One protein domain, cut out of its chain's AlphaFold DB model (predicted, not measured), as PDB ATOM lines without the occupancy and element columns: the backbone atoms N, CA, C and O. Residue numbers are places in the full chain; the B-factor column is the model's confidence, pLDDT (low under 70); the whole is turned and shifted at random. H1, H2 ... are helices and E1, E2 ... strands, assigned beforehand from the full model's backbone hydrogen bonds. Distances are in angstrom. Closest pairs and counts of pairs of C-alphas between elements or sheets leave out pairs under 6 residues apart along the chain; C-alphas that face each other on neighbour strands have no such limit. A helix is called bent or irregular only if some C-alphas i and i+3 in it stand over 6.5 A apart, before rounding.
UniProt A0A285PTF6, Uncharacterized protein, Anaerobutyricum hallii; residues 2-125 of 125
ATOM      1  N   LYS A   2      14.713  33.454  16.119       92.00
ATOM      2  CA  LYS A   2      13.785  34.526  16.553       92.00
ATOM      3  C   LYS A   2      12.359  34.092  16.937       92.00
ATOM      4  O   LYS A   2      11.841  34.582  17.927       92.00
ATOM      5  N   VAL A   3      11.740  33.165  16.198       95.62
ATOM      6  CA  VAL A   3      10.400  32.653  16.554       95.62
ATOM      7  C   VAL A   3      10.399  31.871  17.872       95.62
ATOM      8  O   VAL A   3       9.520  32.068  18.698       95.62
ATOM      9  N   LEU A   4      11.414  31.032  18.113       96.06
ATOM     10  CA  LEU A   4      11.540  30.305  19.378       96.06
ATOM     11  C   LEU A   4      11.900  31.239  20.529       96.06
ATOM     12  O   LEU A   4      11.409  31.042  21.629       96.06
ATOM     13  N   GLU A   5      12.721  32.260  20.284       95.69
ATOM     14  CA  GLU A   5      12.990  33.308  21.275       95.69
ATOM     15  C   GLU A   5      11.700  34.038  21.665       95.69
ATOM     16  O   GLU A   5      11.487  34.278  22.847       95.69
ATOM     17  N   ALA A   6      10.824  34.353  20.703       97.12
ATOM     18  CA  ALA A   6       9.530  34.974  20.984       97.12
ATOM     19  C   ALA A   6       8.638  34.071  21.851       97.12
ATOM     20  O   ALA A   6       8.106  34.530  22.855       97.12
ATOM     21  N   ILE A   7       8.549  32.781  21.515       96.56
ATOM     22  CA  ILE A   7       7.804  31.779  22.294       96.56
ATOM     23  C   ILE A   7       8.382  31.653  23.712       96.56
ATOM     24  O   ILE A   7       7.658  31.817  24.688       96.56
ATOM     25  N   LYS A   8       9.695  31.425  23.843       94.88
ATOM     26  CA  LYS A   8      10.380  31.201  25.131       94.88
ATOM     27  C   LYS A   8      10.380  32.419  26.055       94.88
ATOM     28  O   LYS A   8      10.466  32.251  27.264       94.88
ATOM     29  N   ASN A   9      10.339  33.627  25.494       95.81
ATOM     30  CA  ASN A   9      10.266  34.869  26.269       95.81
ATOM     31  C   ASN A   9       8.823  35.310  26.560       95.81
ATOM     32  O   ASN A   9       8.637  36.288  27.284       95.81
ATOM     33  N   SER A  10       7.824  34.643  25.980       95.88
ATOM     34  CA  SER A  10       6.421  34.889  26.303       95.88
ATOM     35  C   SER A  10       6.044  34.233  27.635       95.88
ATOM     36  O   SER A  10       6.763  33.375  28.144       95.88
ATOM     37  N   SER A  11       4.918  34.651  28.207       95.56
ATOM     38  CA  SER A  11       4.365  34.062  29.430       95.56
ATOM     39  C   SER A  11       3.308  32.987  29.173       95.56
ATOM     40  O   SER A  11       2.713  32.523  30.137       95.56
ATOM     41  N   TYR A  12       3.044  32.652  27.908       96.38
ATOM     42  CA  TYR A  12       1.943  31.773  27.527       96.38
ATOM     43  C   TYR A  12       2.334  30.299  27.589       96.38
ATOM     44  O   TYR A  12       3.463  29.941  27.253       96.38
ATOM     45  N   ASP A  13       1.372  29.446  27.937       92.12
ATOM     46  CA  ASP A  13       1.574  27.990  27.992       92.12
ATOM     47  C   ASP A  13       1.090  27.250  26.731       92.12
ATOM     48  O   ASP A  13       1.443  26.088  26.518       92.12
ATOM     49  N   SER A  14       0.279  27.890  25.881       94.94
ATOM     50  CA  SER A  14      -0.221  27.294  24.635       94.94
ATOM     51  C   SER A  14       0.087  28.153  23.417       94.94
ATOM     52  O   SER A  14      -0.045  29.377  23.440       94.94
ATOM     53  N   PHE A  15       0.458  27.485  22.321       96.12
ATOM     54  CA  PHE A  15       0.890  28.136  21.089       96.12
ATOM     55  C   PHE A  15       0.162  27.584  19.870       96.12
ATOM     56  O   PHE A  15      -0.050  26.376  19.740       96.12
ATOM     57  N   GLY A  16      -0.163  28.478  18.941       95.62
ATOM     58  CA  GLY A  16      -0.827  28.139  17.690       95.62
ATOM     59  C   GLY A  16      -0.196  28.838  16.493       95.62
ATOM     60  O   GLY A  16       0.397  29.907  16.621       95.62
ATOM     61  N   ILE A  17      -0.334  28.242  15.310       95.12
ATOM     62  CA  ILE A  17      -0.023  28.888  14.033       95.12
ATOM     63  C   ILE A  17      -1.319  29.205  13.309       95.12
ATOM     64  O   ILE A  17      -2.140  28.319  13.062       95.12
ATOM     65  N   ARG A  18      -1.461  30.462  12.903       92.44
ATOM     66  CA  ARG A  18      -2.575  30.934  12.085       92.44
ATOM     67  C   ARG A  18      -2.058  31.464  10.756       92.44
ATOM     68  O   ARG A  18      -1.065  32.188  10.717       92.44
ATOM     69  N   ARG A  19      -2.764  31.151   9.670       90.69
ATOM     70  CA  ARG A  19      -2.635  31.886   8.408       90.69
ATOM     71  C   ARG A  19      -3.499  33.140   8.455       90.69
ATOM     72  O   ARG A  19      -4.674  33.035   8.799       90.69
ATOM     73  N   THR A  20      -2.948  34.287   8.070       88.56
ATOM     74  CA  THR A  20      -3.711  35.537   8.062       88.56
ATOM     75  C   THR A  20      -4.626  35.643   6.842       88.56
ATOM     76  O   THR A  20      -4.329  35.130   5.758       88.56
ATOM     77  N   CYS A  21      -5.750  36.329   7.010       82.31
ATOM     78  CA  CYS A  21      -6.618  36.752   5.918       82.31
ATOM     79  C   CYS A  21      -6.081  38.032   5.249       82.31
ATOM     80  O   CYS A  21      -5.203  38.712   5.777       82.31
ATOM     81  N   ALA A  22      -6.604  38.375   4.066       81.44
ATOM     82  CA  ALA A  22      -6.167  39.556   3.311       81.44
ATOM     83  C   ALA A  22      -6.469  40.892   4.019       81.44
ATOM     84  O   ALA A  22      -5.839  41.902   3.723       81.44
ATOM     85  N   ASP A  23      -7.447  40.891   4.921       82.88
ATOM     86  CA  ASP A  23      -7.861  42.018   5.755       82.88
ATOM     87  C   ASP A  23      -7.147  42.062   7.119       82.88
ATOM     88  O   ASP A  23      -7.360  42.995   7.891       82.88
ATOM     89  N   GLU A  24      -6.276  41.092   7.414       87.94
ATOM     90  CA  GLU A  24      -5.502  41.023   8.654       87.94
ATOM     91  C   GLU A  24      -4.059  41.513   8.428       87.94
ATOM     92  O   GLU A  24      -3.266  40.867   7.741       87.94
ATOM     93  N   ASP A  25      -3.700  42.642   9.048       91.06
ATOM     94  CA  ASP A  25      -2.340  43.211   9.040       91.06
ATOM     95  C   ASP A  25      -1.808  43.354  10.474       91.06
ATOM     96  O   ASP A  25      -1.686  44.450  11.023       91.06
ATOM     97  N   TYR A  26      -1.568  42.205  11.106       94.50
ATOM     98  CA  TYR A  26      -1.124  42.124  12.495       94.50
ATOM     99  C   TYR A  26       0.290  42.669  12.715       94.50
ATOM    100  O   TYR A  26       1.166  42.597  11.849       94.50
ATOM    101  N   LYS A  27       0.541  43.121  13.942       96.88
ATOM    102  CA  LYS A  27       1.860  43.402  14.515       96.88
ATOM    103  C   LYS A  27       2.103  42.495  15.714       96.88
ATOM    104  O   LYS A  27       1.174  41.999  16.340       96.88
ATOM    105  N   VAL A  28       3.375  42.292  16.051       97.62
ATOM    106  CA  VAL A  28       3.740  41.589  17.289       97.62
ATOM    107  C   VAL A  28       3.181  42.359  18.490       97.62
ATOM    108  O   VAL A  28       3.395  43.569  18.587       97.62
ATOM    109  N   GLY A  29       2.488  41.648  19.377       97.50
ATOM    110  CA  GLY A  29       1.765  42.184  20.530       97.50
ATOM    111  C   GLY A  29       0.291  42.514  20.271       97.50
ATOM    112  O   GLY A  29      -0.417  42.857  21.216       97.50
ATOM    113  N   ASP A  30      -0.190  42.431  19.025       98.25
ATOM    114  CA  ASP A  30      -1.620  42.588  18.745       98.25
ATOM    115  C   ASP A  30      -2.398  41.356  19.222       98.25
ATOM    116  O   ASP A  30      -1.906  40.229  19.159       98.25
ATOM    117  N   ILE A  31      -3.647  41.569  19.637       97.50
ATOM    118  CA  ILE A  31      -4.594  40.482  19.895       97.50
ATOM    119  C   ILE A  31      -5.248  40.104  18.568       97.50
ATOM    120  O   ILE A  31      -5.835  40.950  17.886       97.50
ATOM    121  N   ALA A  32      -5.113  38.838  18.184       96.06
ATOM    122  CA  ALA A  32      -5.739  38.301  16.993       96.06
ATOM    123  C   ALA A  32      -7.264  38.336  17.145       96.06
ATOM    124  O   ALA A  32      -7.809  38.086  18.219       96.06
ATOM    125  N   ARG A  33      -7.974  38.659  16.060       93.62
ATOM    126  CA  ARG A  33      -9.439  38.667  16.098       93.62
ATOM    127  C   ARG A  33      -9.984  37.249  16.247       93.62
ATOM    128  O   ARG A  33      -9.336  36.265  15.867       93.62
ATOM    129  N   ASN A  34     -11.233  37.165  16.681       93.94
ATOM    130  CA  ASN A  34     -11.981  35.922  16.646       93.94
ATOM    131  C   ASN A  34     -12.066  35.358  15.221       93.94
ATOM    132  O   ASN A  34     -12.137  36.082  14.218       93.94
ATOM    133  N   SER A  35     -12.037  34.033  15.139       91.56
ATOM    134  CA  SER A  35     -12.413  33.313  13.929       91.56
ATOM    135  C   SER A  35     -13.925  33.321  13.750       91.56
ATOM    136  O   SER A  35     -14.675  33.610  14.670       91.56
ATOM    137  N   PHE A  36     -14.365  32.973  12.548       90.12
ATOM    138  CA  PHE A  36     -15.770  32.746  12.239       90.12
ATOM    139  C   PHE A  36     -15.997  31.247  12.061       90.12
ATOM    140  O   PHE A  36     -15.082  30.545  11.616       90.12
ATOM    141  N   TYR A  37     -17.191  30.762  12.393       87.94
ATOM    142  CA  TYR A  37     -17.550  29.360  12.185       87.94
ATOM    143  C   TYR A  37     -17.509  28.957  10.699       87.94
ATOM    144  O   TYR A  37     -17.454  29.791   9.788       87.94
ATOM    145  N   TRP A  38     -17.504  27.644  10.456       85.12
ATOM    146  CA  TRP A  38     -17.629  27.081   9.114       85.12
ATOM    147  C   TRP A  38     -19.103  26.851   8.780       85.12
ATOM    148  O   TRP A  38     -19.800  26.119   9.481       85.12
ATOM    149  N   ASP A  39     -19.567  27.460   7.696       86.69
ATOM    150  CA  ASP A  39     -20.876  27.214   7.107       86.69
ATOM    151  C   ASP A  39     -20.816  25.890   6.335       86.69
ATOM    152  O   ASP A  39     -20.345  25.820   5.199       86.69
ATOM    153  N   VAL A  40     -21.270  24.816   6.982       86.94
ATOM    154  CA  VAL A  40     -21.247  23.456   6.423       86.94
ATOM    155  C   VAL A  40     -22.142  23.327   5.184       86.94
ATOM    156  O   VAL A  40     -21.869  22.491   4.325       86.94
ATOM    157  N   GLU A  41     -23.202  24.133   5.069       90.62
ATOM    158  CA  GLU A  41     -24.127  24.058   3.933       90.62
ATOM    159  C   GLU A  41     -23.512  24.654   2.662       90.62
ATOM    160  O   GLU A  41     -23.688  24.098   1.574       90.62
ATOM    161  N   ASN A  42     -22.780  25.762   2.803       85.44
ATOM    162  CA  ASN A  42     -22.156  26.476   1.686       85.44
ATOM    163  C   ASN A  42     -20.663  26.147   1.488       85.44
ATOM    164  O   ASN A  42     -20.075  26.598   0.505       85.44
ATOM    165  N   ASP A  43     -20.073  25.360   2.392       84.38
ATOM    166  CA  ASP A  43     -18.660  24.959   2.420       84.38
ATOM    167  C   ASP A  43     -17.682  26.150   2.387       84.38
ATOM    168  O   ASP A  43     -16.762  26.233   1.569       84.38
ATOM    169  N   LEU A  44     -17.923  27.124   3.267       84.25
ATOM    170  CA  LEU A  44     -17.126  28.346   3.398       84.25
ATOM    171  C   LEU A  44     -17.197  28.906   4.825       84.25
ATOM    172  O   LEU A  44     -17.944  28.419   5.664       84.25
ATOM    173  N   SER A  45     -16.436  29.958   5.124       84.25
ATOM    174  CA  SER A  45     -16.541  30.645   6.419       84.25
ATOM    175  C   SER A  45     -17.822  31.479   6.513       84.25
ATOM    176  O   SER A  45     -18.140  32.211   5.574       84.25
ATOM    177  N   THR A  46     -18.485  31.478   7.675       87.81
ATOM    178  CA  THR A  46     -19.681  32.305   7.938       87.81
ATOM    179  C   THR A  46     -19.418  33.807   7.784       87.81
ATOM    180  O   THR A  46     -20.333  34.564   7.477       87.81
ATOM    181  N   TYR A  47     -18.155  34.255   7.855       86.62
ATOM    182  CA  TYR A  47     -17.754  35.623   7.490       86.62
ATOM    183  C   TYR A  47     -18.240  36.051   6.097       86.62
ATOM    184  O   TYR A  47     -18.519  37.224   5.859       86.62
ATOM    185  N   GLN A  48     -18.316  35.101   5.161       84.88
ATOM    186  CA  GLN A  48     -18.714  35.347   3.776       84.88
ATOM    187  C   GLN A  48     -20.231  35.215   3.551       84.88
ATOM    188  O   GLN A  48     -20.695  35.526   2.453       84.88
ATOM    189  N   THR A  49     -20.993  34.768   4.555       86.88
ATOM    190  CA  THR A  49     -22.454  34.609   4.507       86.88
ATOM    191  C   THR A  49     -23.121  35.411   5.624       86.88
ATOM    192  O   THR A  49     -23.302  36.620   5.470       86.88
ATOM    193  N   GLU A  50     -23.493  34.764   6.729       90.56
ATOM    194  CA  GLU A  50     -24.039  35.388   7.935       90.56
ATOM    195  C   GLU A  50     -22.994  35.283   9.054       90.56
ATOM    196  O   GLU A  50     -22.849  34.209   9.633       90.56
ATOM    197  N   PRO A  51     -22.224  36.356   9.333       89.19
ATOM    198  CA  PRO A  51     -21.071  36.270  10.221       89.19
ATOM    199  C   PRO A  51     -21.446  35.813  11.628       89.19
ATOM    200  O   PRO A  51     -22.148  36.513  12.357       89.19
ATOM    201  N   GLU A  52     -20.904  34.665  12.017       91.38
ATOM    202  CA  GLU A  52     -21.016  34.112  13.361       91.38
ATOM    203  C   GLU A  52     -19.604  33.865  13.893       91.38
ATOM    204  O   GLU A  52     -18.866  33.025  13.367       91.38
ATOM    205  N   GLU A  53     -19.199  34.666  14.878       91.50
ATOM    206  CA  GLU A  53     -17.875  34.573  15.492       91.50
ATOM    207  C   GLU A  53     -17.796  33.374  16.440       91.50
ATOM    208  O   GLU A  53     -18.703  33.131  17.232       91.50
ATOM    209  N   ALA A  54     -16.671  32.669  16.388       89.50
ATOM    210  CA  ALA A  54     -16.259  31.756  17.439       89.50
ATOM    211  C   ALA A  54     -15.745  32.550  18.651       89.50
ATOM    212  O   ALA A  54     -15.264  33.678  18.515       89.50
ATOM    213  N   GLU A  55     -15.768  31.939  19.833       91.56
ATOM    214  CA  GLU A  55     -15.211  32.519  21.063       91.56
ATOM    215  C   GLU A  55     -13.676  32.382  21.100       91.56
ATOM    216  O   GLU A  55     -13.097  31.765  21.985       91.56
ATOM    217  N   GLY A  56     -12.998  32.929  20.088       93.62
ATOM    218  CA  GLY A  56     -11.541  32.969  20.006       93.62
ATOM    219  C   GLY A  56     -10.991  32.805  18.595       93.62
ATOM    220  O   GLY A  56     -11.705  32.659  17.597       93.62
ATOM    221  N   THR A  57      -9.668  32.835  18.496       94.12
ATOM    222  CA  THR A  57      -8.930  32.703  17.245       94.12
ATOM    223  C   THR A  57      -8.633  31.236  16.951       94.12
ATOM    224  O   THR A  57      -7.962  30.563  17.728       94.12
ATOM    225  N   SER A  58      -9.067  30.741  15.790       92.19
ATOM    226  CA  SER A  58      -8.666  29.410  15.317       92.19
ATOM    227  C   SER A  58      -7.215  29.410  14.830       92.19
ATOM    228  O   SER A  58      -6.800  30.306  14.076       92.19
ATOM    229  N   ALA A  59      -6.465  28.394  15.258       92.75
ATOM    230  CA  ALA A  59      -5.079  28.139  14.889       92.75
ATOM    231  C   ALA A  59      -4.765  26.633  14.920       92.75
ATOM    232  O   ALA A  59      -5.418  25.870  15.628       92.75
ATOM    233  N   ARG A  60      -3.712  26.208  14.213       92.19
ATOM    234  CA  ARG A  60      -3.145  24.858  14.362       92.19
ATOM    235  C   ARG A  60      -2.232  24.822  15.582       92.19
ATOM    236  O   ARG A  60      -1.301  25.626  15.659       92.19
ATOM    237  N   ALA A  61      -2.454  23.882  16.493       92.81
ATOM    238  CA  ALA A  61      -1.657  23.753  17.707       92.81
ATOM    239  C   ALA A  61      -0.181  23.454  17.403       92.81
ATOM    240  O   ALA A  61       0.157  22.695  16.488       92.81
ATOM    241  N   ILE A  62       0.708  24.025  18.215       92.12
ATOM    242  CA  ILE A  62       2.127  23.678  18.244       92.12
ATOM    243  C   ILE A  62       2.392  22.926  19.543       92.12
ATOM    244  O   ILE A  62       2.262  23.488  20.627       92.12
ATOM    245  N   LEU A  63       2.768  21.655  19.427       89.94
ATOM    246  CA  LEU A  63       3.069  20.801  20.571       89.94
ATOM    247  C   LEU A  63       4.570  20.527  20.595       89.94
ATOM    248  O   LEU A  63       5.100  19.857  19.708       89.94
ATOM    249  N   PHE A  64       5.253  21.088  21.588       89.94
ATOM    250  CA  PHE A  64       6.676  20.861  21.810       89.94
ATOM    251  C   PHE A  64       6.864  19.757  22.852       89.94
ATOM    252  O   PHE A  64       6.392  19.885  23.978       89.94
ATOM    253  N   ASP A  65       7.576  18.692  22.483       87.25
ATOM    254  CA  ASP A  65       7.899  17.597  23.409       87.25
ATOM    255  C   ASP A  65       9.006  17.993  24.407       87.25
ATOM    256  O   ASP A  65       9.020  17.531  25.546       87.25
ATOM    257  N   ASP A  66       9.941  18.845  23.973       89.25
ATOM    258  CA  ASP A  66      11.073  19.335  24.765       89.25
ATOM    259  C   ASP A  66      11.400  20.785  24.378       89.25
ATOM    260  O   ASP A  66      11.929  21.062  23.298       89.25
ATOM    261  N   MET A  67      11.107  21.726  25.277       86.56
ATOM    262  CA  MET A  67      11.341  23.155  25.049       86.56
ATOM    263  C   MET A  67      12.827  23.525  24.910       86.56
ATOM    264  O   MET A  67      13.138  24.550  24.292       86.56
ATOM    265  N   ASP A  68      13.753  22.701  25.400       89.38
ATOM    266  CA  ASP A  68      15.194  22.957  25.292       89.38
ATOM    267  C   ASP A  68      15.769  22.543  23.924       89.38
ATOM    268  O   ASP A  68      16.857  22.984  23.542       89.38
ATOM    269  N   SER A  69      15.018  21.777  23.129       93.06
ATOM    270  CA  SER A  69      15.423  21.341  21.790       93.06
ATOM    271  C   SER A  69      15.057  22.360  20.706       93.06
ATOM    272  O   SER A  69      14.032  22.258  20.033       93.06
ATOM    273  N   ASP A  70      15.924  23.350  20.482       94.38
ATOM    274  CA  ASP A  70      15.694  24.381  19.455       94.38
ATOM    275  C   ASP A  70      15.512  23.805  18.040       94.38
ATOM    276  O   ASP A  70      14.634  24.235  17.292       94.38
ATOM    277  N   GLU A  71      16.340  22.835  17.647       93.44
ATOM    278  CA  GLU A  71      16.260  22.232  16.311       93.44
ATOM    279  C   GLU A  71      14.962  21.434  16.132       93.44
ATOM    280  O   GLU A  71      14.285  21.585  15.111       93.44
ATOM    281  N   GLY A  72      14.574  20.654  17.149       93.94
ATOM    282  CA  GLY A  72      13.321  19.901  17.149       93.94
ATOM    283  C   GLY A  72      12.103  20.820  17.082       93.94
ATOM    284  O   GLY A  72      11.235  20.634  16.231       93.94
ATOM    285  N   ASN A  73      12.077  21.870  17.899       95.19
ATOM    286  CA  ASN A  73      10.951  22.801  17.968       95.19
ATOM    287  C   ASN A  73      10.798  23.628  16.684       95.19
ATOM    288  O   ASN A  73       9.682  23.861  16.217       95.19
ATOM    289  N   LEU A  74      11.904  24.020  16.041       94.94
ATOM    290  CA  LEU A  74      11.839  24.642  14.714       94.94
ATOM    291  C   LEU A  74      11.264  23.693  13.659       94.94
ATOM    292  O   LEU A  74      10.535  24.141  12.773       94.94
ATOM    293  N   GLU A  75      11.598  22.406  13.726       94.81
ATOM    294  CA  GLU A  75      11.062  21.408  12.803       94.81
ATOM    295  C   GLU A  75       9.562  21.178  13.021       94.81
ATOM    296  O   GLU A  75       8.823  21.069  12.042       94.81
ATOM    297  N   VAL A  76       9.089  21.181  14.274       94.38
ATOM    298  CA  VAL A  76       7.651  21.137  14.596       94.38
ATOM    299  C   VAL A  76       6.927  22.318  13.952       94.38
ATOM    300  O   VAL A  76       5.996  22.105  13.182       94.38
ATOM    301  N   ILE A  77       7.400  23.552  14.170       95.00
ATOM    302  CA  ILE A  77       6.802  24.765  13.584       95.00
ATOM    303  C   ILE A  77       6.709  24.655  12.056       95.00
ATOM    304  O   ILE A  77       5.656  24.915  11.471       95.00
ATOM    305  N   LYS A  78       7.802  24.250  11.396       94.38
ATOM    306  CA  LYS A  78       7.831  24.087   9.934       94.38
ATOM    307  C   LYS A  78       6.819  23.048   9.470       94.38
ATOM    308  O   LYS A  78       6.065  23.317   8.540       94.38
ATOM    309  N   LYS A  79       6.778  21.880  10.115       92.88
ATOM    310  CA  LYS A  79       5.824  20.815   9.778       92.88
ATOM    311  C   LYS A  79       4.380  21.265   9.968       92.88
ATOM    312  O   LYS A  79       3.556  20.941   9.119       92.88
ATOM    313  N   THR A  80       4.086  22.029  11.016       91.75
ATOM    314  CA  THR A  80       2.750  22.590  11.248       91.75
ATOM    315  C   THR A  80       2.348  23.546  10.125       91.75
ATOM    316  O   THR A  80       1.259  23.398   9.576       91.75
ATOM    317  N   ILE A  81       3.234  24.459   9.705       91.81
ATOM    318  CA  ILE A  81       2.976  25.362   8.565       91.81
ATOM    319  C   ILE A  81       2.749  24.570   7.272       91.81
ATOM    320  O   ILE A  81       1.773  24.807   6.564       91.81
ATOM    321  N   GLU A  82       3.625  23.618   6.951       90.25
ATOM    322  CA  GLU A  82       3.515  22.835   5.713       90.25
ATOM    323  C   GLU A  82       2.256  21.957   5.689       90.25
ATOM    324  O   GLU A  82       1.612  21.815   4.647       90.25
ATOM    325  N   ARG A  83       1.856  21.411   6.843       86.19
ATOM    326  CA  ARG A  83       0.586  20.701   7.000       86.19
ATOM    327  C   ARG A  83      -0.603  21.637   6.765       86.19
ATOM    328  O   ARG A  83      -1.451  21.309   5.938       86.19
ATOM    329  N   PHE A  84      -0.609  22.817   7.397       85.31
ATOM    330  CA  PHE A  84      -1.649  23.836   7.218       85.31
ATOM    331  C   PHE A  84      -1.827  24.190   5.734       85.31
ATOM    332  O   PHE A  84      -2.942  24.170   5.215       85.31
ATOM    333  N   LYS A  85      -0.723  24.454   5.021       85.06
ATOM    334  CA  LYS A  85      -0.736  24.778   3.583       85.06
ATOM    335  C   LYS A  85      -1.353  23.677   2.724       85.06
ATOM    336  O   LYS A  85      -2.021  23.973   1.736       85.06
ATOM    337  N   LYS A  86      -1.097  22.413   3.070       84.31
ATOM    338  CA  LYS A  86      -1.593  21.253   2.321       84.31
ATOM    339  C   LYS A  86      -3.093  21.035   2.522       84.31
ATOM    340  O   LYS A  86      -3.771  20.651   1.574       84.31
ATOM    341  N   GLU A  87      -3.578  21.222   3.743       79.44
ATOM    342  CA  GLU A  87      -4.975  20.969   4.115       79.44
ATOM    343  C   GLU A  87      -5.895  22.114   3.689       79.44
ATOM    344  O   GLU A  87      -7.000  21.866   3.217       79.44
ATOM    345  N   TYR A  88      -5.401  23.352   3.753       74.19
ATOM    346  CA  TYR A  88      -6.161  24.543   3.391       74.19
ATOM    347  C   TYR A  88      -5.445  25.338   2.296       74.19
ATOM    348  O   TYR A  88      -4.963  26.432   2.583       74.19
ATOM    349  N   PRO A  89      -5.329  24.855   1.048       65.31
ATOM    350  CA  PRO A  89      -4.623  25.582  -0.011       65.31
ATOM    351  C   PRO A  89      -5.166  27.015  -0.170       65.31
ATOM    352  O   PRO A  89      -6.373  27.229  -0.264       65.31
ATOM    353  N   CYS A  90      -4.276  28.014  -0.130       62.53
ATOM    354  CA  CYS A  90      -4.672  29.424  -0.134       62.53
ATOM    355  C   CYS A  90      -5.124  29.892  -1.523       62.53
ATOM    356  O   CYS A  90      -4.471  29.603  -2.524       62.53
ATOM    357  N   CYS A  91      -6.179  30.707  -1.566       55.84
ATOM    358  CA  CYS A  91      -6.597  31.441  -2.765       55.84
ATOM    359  C   CYS A  91      -5.999  32.863  -2.835       55.84
ATOM    360  O   CYS A  91      -6.271  33.587  -3.791       55.84
ATOM    361  N   LEU A  92      -5.250  33.295  -1.809       62.22
ATOM    362  CA  LEU A  92      -4.723  34.658  -1.695       62.22
ATOM    363  C   LEU A  92      -3.316  34.786  -2.312       62.22
ATOM    364  O   LEU A  92      -2.537  33.834  -2.269       62.22
ATOM    365  N   PRO A  93      -2.978  35.963  -2.876       57.91
ATOM    366  CA  PRO A  93      -1.714  36.185  -3.583       57.91
ATOM    367  C   PRO A  93      -0.480  36.249  -2.670       57.91
ATOM    368  O   PRO A  93       0.620  35.954  -3.133       57.91
ATOM    369  N   GLU A  94      -0.645  36.609  -1.394       70.69
ATOM    370  CA  GLU A  94       0.426  36.620  -0.394       70.69
ATOM    371  C   GLU A  94      -0.006  35.797   0.820       70.69
ATOM    372  O   GLU A  94      -0.993  36.117   1.482       70.69
ATOM    373  N   GLU A  95       0.726  34.719   1.101       77.12
ATOM    374  CA  GLU A  95       0.475  33.867   2.258       77.12
ATOM    375  C   GLU A  95       1.353  34.324   3.429       77.12
ATOM    376  O   GLU A  95       2.580  34.250   3.356       77.12
ATOM    377  N   LYS A  96       0.722  34.797   4.508       89.31
ATOM    378  CA  LYS A  96       1.391  35.186   5.753       89.31
ATOM    379  C   LYS A  96       0.912  34.301   6.896       89.31
ATOM    380  O   LYS A  96      -0.270  33.972   6.992       89.31
ATOM    381  N   PHE A  97       1.840  33.931   7.771       93.31
ATOM    382  CA  PHE A  97       1.554  33.154   8.973       93.31
ATOM    383  C   PHE A  97       1.994  33.921  10.211       93.31
ATOM    384  O   PHE A  97       2.984  34.654  10.185       93.31
ATOM    385  N   VAL A  98       1.290  33.690  11.310       96.19
ATOM    386  CA  VAL A  98       1.629  34.222  12.627       96.19
ATOM    387  C   VAL A  98       1.692  33.101  13.656       96.19
ATOM    388  O   VAL A  98       0.982  32.100  13.536       96.19
ATOM    389  N   VAL A  99       2.549  33.277  14.659       97.50
ATOM    390  CA  VAL A  99       2.529  32.486  15.895       97.50
ATOM    391  C   VAL A  99       1.721  33.246  16.930       97.50
ATOM    392  O   VAL A  99       1.980  34.427  17.167       97.50
ATOM    393  N   LEU A 100       0.785  32.542  17.550       97.88
ATOM    394  CA  LEU A 100      -0.077  33.037  18.607       97.88
ATOM    395  C   LEU A 100       0.279  32.381  19.941       97.88
ATOM    396  O   LEU A 100       0.672  31.212  19.959       97.88
ATOM    397  N   GLY A 101       0.108  33.120  21.034       97.88
ATOM    398  CA  GLY A 101       0.158  32.618  22.406       97.88
ATOM    399  C   GLY A 101      -1.147  32.905  23.145       97.88
ATOM    400  O   GLY A 101      -1.745  33.960  22.943       97.88
ATOM    401  N   SER A 102      -1.607  31.963  23.967       97.19
ATOM    402  CA  SER A 102      -2.740  32.159  24.881       97.19
ATOM    403  C   SER A 102      -2.673  31.176  26.053       97.19
ATOM    404  O   SER A 102      -2.116  30.086  25.924       97.19
ATOM    405  N   ASP A 103      -3.283  31.548  27.178       95.56
ATOM    406  CA  ASP A 103      -3.509  30.668  28.338       95.56
ATOM    407  C   ASP A 103      -4.920  30.055  28.350       95.56
ATOM    408  O   ASP A 103      -5.252  29.243  29.215       95.56
ATOM    409  N   ARG A 104      -5.777  30.457  27.405       93.81
ATOM    410  CA  ARG A 104      -7.171  30.023  27.293       93.81
ATOM    411  C   ARG A 104      -7.386  29.374  25.939       93.81
ATOM    412  O   ARG A 104      -7.572  30.048  24.928       93.81
ATOM    413  N   VAL A 105      -7.293  28.048  25.941       92.56
ATOM    414  CA  VAL A 105      -7.343  27.240  24.728       92.56
ATOM    415  C   VAL A 105      -8.359  26.117  24.861       92.56
ATOM    416  O   VAL A 105      -8.278  25.296  25.777       92.56
ATOM    417  N   GLU A 106      -9.265  26.045  23.894       89.88
ATOM    418  CA  GLU A 106     -10.135  24.897  23.675       89.88
ATOM    419  C   GLU A 106      -9.585  24.046  22.528       89.88
ATOM    420  O   GLU A 106      -9.273  24.546  21.445       89.88
ATOM    421  N   TYR A 107      -9.448  22.742  22.769       78.25
ATOM    422  CA  TYR A 107      -8.987  21.795  21.756       78.25
ATOM    423  C   TYR A 107     -10.167  21.260  20.954       78.25
ATOM    424  O   TYR A 107     -11.055  20.617  21.521       78.25
ATOM    425  N   ASP A 108     -10.125  21.432  19.633       66.81
ATOM    426  CA  ASP A 108     -10.995  20.666  18.754       66.81
ATOM    427  C   ASP A 108     -10.380  19.275  18.545       66.81
ATOM    428  O   ASP A 108      -9.272  19.105  18.025       66.81
ATOM    429  N   ILE A 109     -11.115  18.259  18.996       53.03
ATOM    430  CA  ILE A 109     -10.701  16.852  19.067       53.03
ATOM    431  C   ILE A 109     -10.352  16.265  17.689       53.03
ATOM    432  O   ILE A 109      -9.682  15.233  17.621       53.03
ATOM    433  N   ASN A 110     -10.780  16.886  16.589       56.12
ATOM    434  CA  ASN A 110     -10.792  16.197  15.304       56.12
ATOM    435  C   ASN A 110      -9.541  16.383  14.438       56.12
ATOM    436  O   ASN A 110      -9.332  15.543  13.562       56.12
ATOM    437  N   ASP A 111      -8.694  17.401  14.654       65.38
ATOM    438  CA  ASP A 111      -7.597  17.637  13.690       65.38
ATOM    439  C   ASP A 111      -6.331  18.361  14.202       65.38
ATOM    440  O   ASP A 111      -5.373  18.571  13.453       65.38
ATOM    441  N   GLY A 112      -6.262  18.691  15.497       76.50
ATOM    442  CA  GLY A 112      -5.153  19.487  16.047       76.50
ATOM    443  C   GLY A 112      -5.314  20.993  15.818       76.50
ATOM    444  O   GLY A 112      -4.338  21.739  15.933       76.50
ATOM    445  N   ASP A 113      -6.537  21.426  15.507       85.00
ATOM    446  CA  ASP A 113      -6.949  22.816  15.655       85.00
ATOM    447  C   ASP A 113      -7.288  23.128  17.106       85.00
ATOM    448  O   ASP A 113      -7.759  22.288  17.878       85.00
ATOM    449  N   ILE A 114      -7.036  24.377  17.453       91.69
ATOM    450  CA  ILE A 114      -7.357  24.965  18.737       91.69
ATOM    451  C   ILE A 114      -8.083  26.286  18.516       91.69
ATOM    452  O   ILE A 114      -7.802  27.006  17.552       91.69
ATOM    453  N   ILE A 115      -9.001  26.605  19.423       93.50
ATOM    454  CA  ILE A 115      -9.577  27.940  19.568       93.50
ATOM    455  C   ILE A 115      -8.870  28.608  20.741       93.50
ATOM    456  O   ILE A 115      -8.837  28.066  21.843       93.50
ATOM    457  N   MET A 116      -8.248  29.753  20.479       96.06
ATOM    458  CA  MET A 116      -7.442  30.497  21.441       96.06
ATOM    459  C   MET A 116      -8.146  31.818  21.774       96.06
ATOM    460  O   MET A 116      -8.225  32.699  20.917       96.06
ATOM    461  N   GLU A 117      -8.658  31.975  22.994       96.00
ATOM    462  CA  GLU A 117      -9.205  33.258  23.462       96.00
ATOM    463  C   GLU A 117      -8.079  34.274  23.686       96.00
ATOM    464  O   GLU A 117      -6.988  33.898  24.124       96.00
ATOM    465  N   ASP A 118      -8.350  35.560  23.431       96.19
ATOM    466  CA  ASP A 118      -7.415  36.676  23.660       96.19
ATOM    467  C   ASP A 118      -5.997  36.409  23.101       96.19
ATOM    468  O   ASP A 118      -4.992  36.790  23.699       96.19
ATOM    469  N   ALA A 119      -5.908  35.709  21.966       97.44
ATOM    470  CA  ALA A 119      -4.647  35.195  21.449       97.44
ATOM    471  C   ALA A 119      -3.715  36.319  20.978       97.44
ATOM    472  O   ALA A 119      -4.038  37.057  20.049       97.44
ATOM    473  N   GLU A 120      -2.529  36.425  21.572       98.31
ATOM    474  CA  GLU A 120      -1.553  37.463  21.236       98.31
ATOM    475  C   GLU A 120      -0.605  37.005  20.125       98.31
ATOM    476  O   GLU A 120      -0.080  35.890  20.141       98.31
ATOM    477  N   VAL A 121      -0.330  37.890  19.169       98.31
ATOM    478  CA  VAL A 121       0.636  37.669  18.092       98.31
ATOM    479  C   VAL A 121       2.059  37.783  18.636       98.31
ATOM    480  O   VAL A 121       2.567  38.873  18.881       98.31
ATOM    481  N   LEU A 122       2.750  36.650  18.749       98.25
ATOM    482  CA  LEU A 122       4.129  36.583  19.241       98.25
ATOM    483  C   LEU A 122       5.160  36.768  18.126       98.25
ATOM    484  O   LEU A 122       6.261  37.275  18.348       98.25
ATOM    485  N   TYR A 123       4.832  36.314  16.917       97.94
ATOM    486  CA  TYR A 123       5.754  36.329  15.787       97.94
ATOM    487  C   TYR A 123       5.011  36.323  14.451       97.94
ATOM    488  O   TYR A 123       3.931  35.749  14.339       97.94
ATOM    489  N   ILE A 124       5.625  36.912  13.425       95.62
ATOM    490  CA  ILE A 124       5.108  36.961  12.053       95.62
ATOM    491  C   ILE A 124       6.187  36.403  11.122       95.62
ATOM    492  O   ILE A 124       7.351  36.806  11.226       95.62
ATOM    493  N   PHE A 125       5.808  35.454  10.265       92.06
ATOM    494  CA  PHE A 125       6.701  34.809   9.296       92.06
ATOM    495  C   PHE A 125       6.894  35.630   8.023       92.06
ATOM    496  O   PHE A 125       5.910  36.242   7.551       92.06
TER     497      PHE A 125
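AT A GLANCE: This is residues 2 to 125 of the 125 residues of an uncharacterized protein of Anaerobutyricum hallii (UniProt A0A285PTF6). A strongly twisted sheet of six strands folds back on itself into two leaves, E4 and E5 facing E1, E3 and E6 with E2 as the hinge, while the long helix H2 and the short helix H1 cover one face of it. A long link without named elements, residues 20 to 56, reaches from the sheet out to Glu 41 at one end of the longest axis; Asp 68, just before H2, is at the other end. The printed part has 124 residues with two named helices and six named strands, in the order H1 E1 E2 H2 E3 E4 E5 E6; the sheet runs E4 E5 E2 E1 E3 E6, all antiparallel. The class is mixed, helices and strands, with 56 residues, under half, in named elements. The whole is compact, with a radius of gyration of the C-alphas of 14.2 A, yet only just elongated in outline, spanning 45 by 29 by 26 A.

HOW THE PARTS SIT: In the sheet, E1, residues 14 to 19, and E3, residues 97 to 102, are antiparallel at 153 degrees between directions, with N 16 and O 100 3.0 A apart, within hydrogen-bond range. E6, residues 120 to 124, is an edge strand antiparallel to E3, with N 99 and O 123 at 2.9 A. E2, residues 57 to 62, is on the other side of E1 from E3; E1 and E2 form a hairpin with a long link, and N 17 and O 60 are 2.8 A apart. The pairing of E2 is staggered: its residues 60 to 62 pair with E1, and its residues 57 to 60 with E5, residues 113 to 116, where N 57 and O 116 are 2.8 A apart. E4, residues 105 to 107, is the other edge strand and forms a hairpin with E5, with N 106 and O 115 at 2.9 A. This is a folded sheet, one sheet bent back on itself, in which E4 and E5 face E1, E3 and E6 with 12 pairs of C-alphas within 11 A. E4 and E6 are apart. E2, H2, residues 70 to 87, and E3 form a split strand-helix-strand unit, two strands running the same way with a helix between them in the chain and E1 between them in the sheet; its crossover is right-handed. H2 is on the sheet at a height of 9.2 A, over E1 and only just over E2, with 3 C-alphas; its line and that of E1 stand at 38 degrees on the local plane, slantwise to the strands. The closest C-alphas of H2 and E2 are those of Ile 77 and Ile 62, 6.7 A apart. H1, residues 2 to 9, is on the same face at a height of 9.1 A and runs along the strands, at 3 degrees to E3 on the local plane. The closest C-alphas of H1 and E6 are those of Ala 6 and Leu 122, 5.9 A apart. H1 and H2 only just touch, with 3 pairs of C-alphas within 8 A, the closest those of Leu 4 and Asp 70 at 7.2 A; H2 does so with residues 70 to 74 alone. In H1 and H2 every O i to N i+4 pair is within hydrogen-bond range.

IN THESE COORDINATES: H1, residues 2 to 9, begins with C-alpha 2 at (13.785, 34.526, 16.553) and is 10.3 A long. E1, residues 14 to 19, is 17.0 A long, E2, residues 57 to 62, 14.3 A, and E3, residues 97 to 102, 16.5 A. H2, residues 70 to 87, is 26.0 A long and begins with C-alpha 70 at (15.694, 24.381, 19.455). E4, residues 105 to 107, and E5, residues 113 to 116, are shorter. E6, residues 120 to 124, is 11.4 A long and ends with C-alpha 124 at (5.108, 36.961, 12.053).

THE WHOLE: The C-alphas farthest apart are those of Glu 41 and Asp 68, 44.8 A. The printed part has no cut. The link from E1 to E2 is long, with 37 residues; within it residues 38 to 39 pair with residues 44 to 45, antiparallel. The mean pLDDT of the printed part is 89.1; residues 89 to 93 and 108 to 111 are under 70.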